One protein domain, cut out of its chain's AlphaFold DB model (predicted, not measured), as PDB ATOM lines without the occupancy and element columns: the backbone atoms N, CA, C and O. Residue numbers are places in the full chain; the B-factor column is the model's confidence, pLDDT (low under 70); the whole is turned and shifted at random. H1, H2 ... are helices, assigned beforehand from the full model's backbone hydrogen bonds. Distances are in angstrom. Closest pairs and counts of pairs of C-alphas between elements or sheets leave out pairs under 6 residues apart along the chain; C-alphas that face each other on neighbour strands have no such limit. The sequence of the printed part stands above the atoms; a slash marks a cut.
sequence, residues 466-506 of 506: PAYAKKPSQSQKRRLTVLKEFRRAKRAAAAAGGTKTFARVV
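This is residues 466 to 506 of the 506 residues of the protein "Hypothetical protein" of Symbiodinium sp. CCMP2456 (UniProt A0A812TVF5). One long straight helix, H1, makes the length of a rod, with a short loop before its first residue and a tight turn after its last that leads into the small helix H2 near that end. The printed part has 41 residues with two named helices, H1 then H2, and no named strand; the class is all helix. It is only just extended, close to loose, with a radius of gyration of the C-alphas of 13.7 A, and spans 39 by 18 by 9 A.

H1, residues 474 to 495, runs 31.6 A from C-alpha 474 at (143.449, 139.744, 120.488) to C-alpha 495 at (154.105, 121.082, 143.664). H2, residues 501 to 504, ends with C-alpha 504 at (147.071, 132.815, 149.294).

H1 and H2 only just touch, with 3 pairs of C-alphas within 8 A, and H1 does so with residues 490 to 493 alone. The closest C-alphas are those of Ala 493 and Phe 502, 6.2 A apart. Residues 473 to 479, of which 474 to 479 belong to H1, stand free. In H1 every O i to N i+4 pair is within hydrogen-bond range; H2 is too short for such a pair.

The two C-alphas farthest apart, those of Lys 470 and Lys 500, are 39.6 A apart. The printed part has no cut, and the link from H1 to H2 is tight. The model's pLDDT is under 70 at residues 466 to 469 and 498 to 506.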
ATOM      1  N   PRO A 466     143.715 125.081 120.436       57.84
ATOM      2  CA  PRO A 466     144.364 125.965 119.466       57.84
ATOM      3  C   PRO A 466     144.625 125.321 118.096       57.84
ATOM      4  O   PRO A 466     145.214 125.969 117.232       57.84
ATOM      5  N   ALA A 467     144.197 124.077 117.872       61.22
ATOM      6  CA  ALA A 467     144.536 123.313 116.675       61.22
ATOM      7  C   ALA A 467     143.911 123.859 115.371       61.22
ATOM      8  O   ALA A 467     144.421 123.556 114.295       61.22
ATOM      9  N   TYR A 468     142.863 124.698 115.431       52.75
ATOM     10  CA  TYR A 468     142.117 125.107 114.224       52.75
ATOM     11  C   TYR A 468     141.957 126.619 113.984       52.75
ATOM     12  O   TYR A 468     141.416 127.018 112.951       52.75
ATOM     13  N   ALA A 469     142.469 127.494 114.855       53.84
ATOM     14  CA  ALA A 469     142.363 128.941 114.645       53.84
ATOM     15  C   ALA A 469     143.616 129.498 113.945       53.84
ATOM     16  O   ALA A 469     144.632 129.766 114.584       53.84
ATOM     17  N   LYS A 470     143.526 129.750 112.630       70.88
ATOM     18  CA  LYS A 470     144.612 130.304 111.785       70.88
ATOM     19  C   LYS A 470     145.196 131.656 112.238       70.88
ATOM     20  O   LYS A 470     146.178 132.093 111.651       70.88
ATOM     21  N   LYS A 471     144.637 132.309 113.261       84.94
ATOM     22  CA  LYS A 471     145.259 133.344 114.110       84.94
ATOM     23  C   LYS A 471     144.263 133.665 115.235       84.94
ATOM     24  O   LYS A 471     143.164 134.117 114.921       84.94
ATOM     25  N   PRO A 472     144.599 133.462 116.520       81.56
ATOM     26  CA  PRO A 472     143.699 133.833 117.605       81.56
ATOM     27  C   PRO A 472     143.517 135.353 117.640       81.56
ATOM     28  O   PRO A 472     144.492 136.107 117.519       81.56
ATOM     29  N   SER A 473     142.275 135.803 117.819       89.19
ATOM     30  CA  SER A 473     141.946 137.218 117.999       89.19
ATOM     31  C   SER A 473     142.650 137.789 119.240       89.19
ATOM     32  O   SER A 473     143.086 137.057 120.133       89.19
ATOM     33  N   GLN A 474     142.783 139.115 119.338       87.62
ATOM     34  CA  GLN A 474     143.449 139.744 120.488       87.62
ATOM     35  C   GLN A 474     142.755 139.409 121.823       87.62
ATOM     36  O   GLN A 474     143.435 139.233 122.837       87.62
ATOM     37  N   SER A 475     141.425 139.253 121.829       82.81
ATOM     38  CA  SER A 475     140.679 138.824 123.018       82.81
ATOM     39  C   SER A 475     140.963 137.361 123.376       82.81
ATOM     40  O   SER A 475     141.192 137.058 124.548       82.81
ATOM     41  N   GLN A 476     141.058 136.468 122.382       82.94
ATOM     42  CA  GLN A 476     141.455 135.068 122.582       82.94
ATOM     43  C   GLN A 476     142.884 134.959 123.122       82.94
ATOM     44  O   GLN A 476     143.129 134.185 124.044       82.94
ATOM     45  N   LYS A 477     143.819 135.785 122.631       89.25
ATOM     46  CA  LYS A 477     145.194 135.849 123.157       89.25
ATOM     47  C   LYS A 477     145.224 136.241 124.634       89.25
ATOM     48  O   LYS A 477     145.902 135.579 125.410       89.25
ATOM     49  N   ARG A 478     144.462 137.265 125.043       87.44
ATOM     50  CA  ARG A 478     144.376 137.680 126.458       87.44
ATOM     51  C   ARG A 478     143.799 136.571 127.342       87.44
ATOM     52  O   ARG A 478     144.374 136.275 128.383       87.44
ATOM     53  N   ARG A 479     142.722 135.909 126.900       84.06
ATOM     54  CA  ARG A 479     142.116 134.773 127.622       84.06
ATOM     55  C   ARG A 479     143.081 133.590 127.748       84.06
ATOM     56  O   ARG A 479     143.216 133.033 128.832       84.06
ATOM     57  N   LEU A 480     143.811 133.258 126.680       86.56
ATOM     58  CA  LEU A 480     144.849 132.220 126.692       86.56
ATOM     59  C   LEU A 480     145.996 132.552 127.657       86.56
ATOM     60  O   LEU A 480     146.495 131.647 128.325       86.56
ATOM     61  N   THR A 481     146.405 133.819 127.768       90.19
ATOM     62  CA  THR A 481     147.423 134.248 128.743       90.19
ATOM     63  C   THR A 481     146.946 134.039 130.179       90.19
ATOM     64  O   THR A 481     147.667 133.436 130.970       90.19
ATOM     65  N   VAL A 482     145.715 134.445 130.504       89.00
ATOM     66  CA  VAL A 482     145.131 134.233 131.842       89.00
ATOM     67  C   VAL A 482     145.027 132.740 132.163       89.00
ATOM     68  O   VAL A 482     145.425 132.307 133.242       89.00
ATOM     69  N   LEU A 483     144.581 131.922 131.203       88.75
ATOM     70  CA  LEU A 483     144.475 130.472 131.385       88.75
ATOM     71  C   LEU A 483     145.847 129.810 131.613       88.75
ATOM     72  O   LEU A 483     145.961 128.859 132.389       88.75
ATOM     73  N   LYS A 484     146.902 130.303 130.945       91.31
ATOM     74  CA  LYS A 484     148.283 129.830 131.130       91.31
ATOM     75  C   LYS A 484     148.818 130.170 132.518       91.31
ATOM     76  O   LYS A 484     149.352 129.274 133.171       91.31
ATOM     77  N   GLU A 485     148.634 131.404 132.982       90.50
ATOM     78  CA  GLU A 485     149.046 131.808 134.333       90.50
ATOM     79  C   GLU A 485     148.271 131.038 135.407       90.50
ATOM     80  O   GLU A 485     148.868 130.522 136.350       90.50
ATOM     81  N   PHE A 486     146.970 130.811 135.211       85.44
ATOM     82  CA  PHE A 486     146.172 130.006 136.135       85.44
ATOM     83  C   PHE A 486     146.640 128.543 136.195       85.44
ATOM     84  O   PHE A 486     146.782 127.966 137.274       85.44
ATOM     85  N   ARG A 487     146.958 127.925 135.047       88.38
ATOM     86  CA  ARG A 487     147.539 126.568 135.008       88.38
ATOM     87  C   ARG A 487     148.922 126.521 135.663       88.38
ATOM     88  O   ARG A 487     149.239 125.527 136.316       88.38
ATOM     89  N   ARG A 488     149.732 127.572 135.510       87.88
ATOM     90  CA  ARG A 488     151.040 127.704 136.167       87.88
ATOM     91  C   ARG A 488     150.885 127.799 137.684       87.88
ATOM     92  O   ARG A 488     151.532 127.029 138.388       87.88
ATOM     93  N   ALA A 489     149.977 128.646 138.171       81.81
ATOM     94  CA  ALA A 489     149.635 128.756 139.587       81.81
ATOM     95  C   ALA A 489     149.106 127.426 140.145       81.81
ATOM     96  O   ALA A 489     149.544 126.981 141.203       81.81
ATOM     97  N   LYS A 490     148.259 126.716 139.385       85.50
ATOM     98  CA  LYS A 490     147.742 125.399 139.780       85.50
ATOM     99  C   LYS A 490     148.836 124.344 139.921       85.50
ATOM    100  O   LYS A 490     148.835 123.589 140.890       85.50
ATOM    101  N   ARG A 491     149.785 124.298 138.981       87.25
ATOM    102  CA  ARG A 491     150.944 123.392 139.052       87.25
ATOM    103  C   ARG A 491     151.886 123.763 140.195       87.25
ATOM    104  O   ARG A 491     152.361 122.865 140.878       87.25
ATOM    105  N   ALA A 492     152.109 125.054 140.436       83.06
ATOM    106  CA  ALA A 492     152.914 125.528 141.560       83.06
ATOM    107  C   ALA A 492     152.276 125.162 142.913       83.06
ATOM    108  O   ALA A 492     152.969 124.670 143.797       83.06
ATOM    109  N   ALA A 493     150.956 125.311 143.052       75.88
ATOM    110  CA  ALA A 493     150.222 124.909 144.251       75.88
ATOM    111  C   ALA A 493     150.235 123.385 144.471       75.88
ATOM    112  O   ALA A 493     150.394 122.924 145.599       75.88
ATOM    113  N   ALA A 494     150.124 122.597 143.394       81.69
ATOM    114  CA  ALA A 494     150.250 121.141 143.463       81.69
ATOM    115  C   ALA A 494     151.670 120.701 143.864       81.69
ATOM    116  O   ALA A 494     151.820 119.826 144.711       81.69
ATOM    117  N   ALA A 495     152.707 121.342 143.311       81.25
ATOM    118  CA  ALA A 495     154.105 121.082 143.664       81.25
ATOM    119  C   ALA A 495     154.444 121.511 145.103       81.25
ATOM    120  O   ALA A 495     155.282 120.889 145.747       81.25
ATOM    121  N   ALA A 496     153.758 122.527 145.632       80.88
ATOM    122  CA  ALA A 496     153.886 122.979 147.016       80.88
ATOM    123  C   ALA A 496     153.147 122.085 148.038       80.88
ATOM    124  O   ALA A 496     153.060 122.448 149.210       80.88
ATOM    125  N   GLY A 497     152.609 120.932 147.624       71.62
ATOM    126  CA  GLY A 497     152.091 119.916 148.543       71.62
ATOM    127  C   GLY A 497     150.779 120.275 149.247       71.62
ATOM    128  O   GLY A 497     150.547 119.811 150.361       71.62
ATOM    129  N   GLY A 498     149.896 121.080 148.639       48.81
ATOM    130  CA  GLY A 498     148.639 121.428 149.302       48.81
ATOM    131  C   GLY A 498     147.536 121.975 148.404       48.81
ATOM    132  O   GLY A 498     147.604 123.094 147.906       48.81
ATOM    133  N   THR A 499     146.416 121.254 148.355       49.16
ATOM    134  CA  THR A 499     145.104 121.773 147.925       49.16
ATOM    135  C   THR A 499     144.583 122.918 148.810       49.16
ATOM    136  O   THR A 499     143.596 123.555 148.461       49.16
ATOM    137  N   LYS A 500     145.255 123.225 149.931       51.44
ATOM    138  CA  LYS A 500     144.891 124.295 150.876       51.44
ATOM    139  C   LYS A 500     145.659 125.611 150.676       51.44
ATOM    140  O   LYS A 500     145.264 126.623 151.243       51.44
ATOM    141  N   THR A 501     146.711 125.639 149.853       47.25
ATOM    142  CA  THR A 501     147.547 126.840 149.630       47.25
ATOM    143  C   THR A 501     147.046 127.737 148.494       47.25
ATOM    144  O   THR A 501     147.586 128.819 148.277       47.25
ATOM    145  N   PHE A 502     145.990 127.324 147.783       41.69
ATOM    146  CA  PHE A 502     145.423 128.077 146.658       41.69
ATOM    147  C   PHE A 502     144.844 129.441 147.068       41.69
ATOM    148  O   PHE A 502     144.855 130.371 146.272       41.69
ATOM    149  N   ALA A 503     144.407 129.586 148.323       45.19
ATOM    150  CA  ALA A 503     143.775 130.803 148.834       45.19
ATOM    151  C   ALA A 503     144.746 131.973 149.101       45.19
ATOM    152  O   ALA A 503     144.294 133.054 149.455       45.19
ATOM    153  N   ARG A 504     146.068 131.777 148.977       38.31
ATOM    154  CA  ARG A 504     147.071 132.815 149.294       38.31
ATOM    155  C   ARG A 504     147.750 133.429 148.064       38.31
ATOM    156  O   ARG A 504     148.528 134.362 148.217       38.31
ATOM    157  N   VAL A 505     147.516 132.879 146.871       37.19
ATOM    158  CA  VAL A 505     148.234 133.260 145.636       37.19
ATOM    159  C   VAL A 505     147.321 133.934 144.601       37.19
ATOM    160  O   VAL A 505     147.837 134.536 143.664       37.19
ATOM    161  N   VAL A 506     145.996 133.853 144.764       40.66
ATOM    162  CA  VAL A 506     145.022 134.548 143.901       40.66
ATOM    163  C   VAL A 506     144.728 135.936 144.441       40.66
ATOM    164  O   VAL A 506     144.522 136.035 145.671       40.66
TER     165      VAL A 506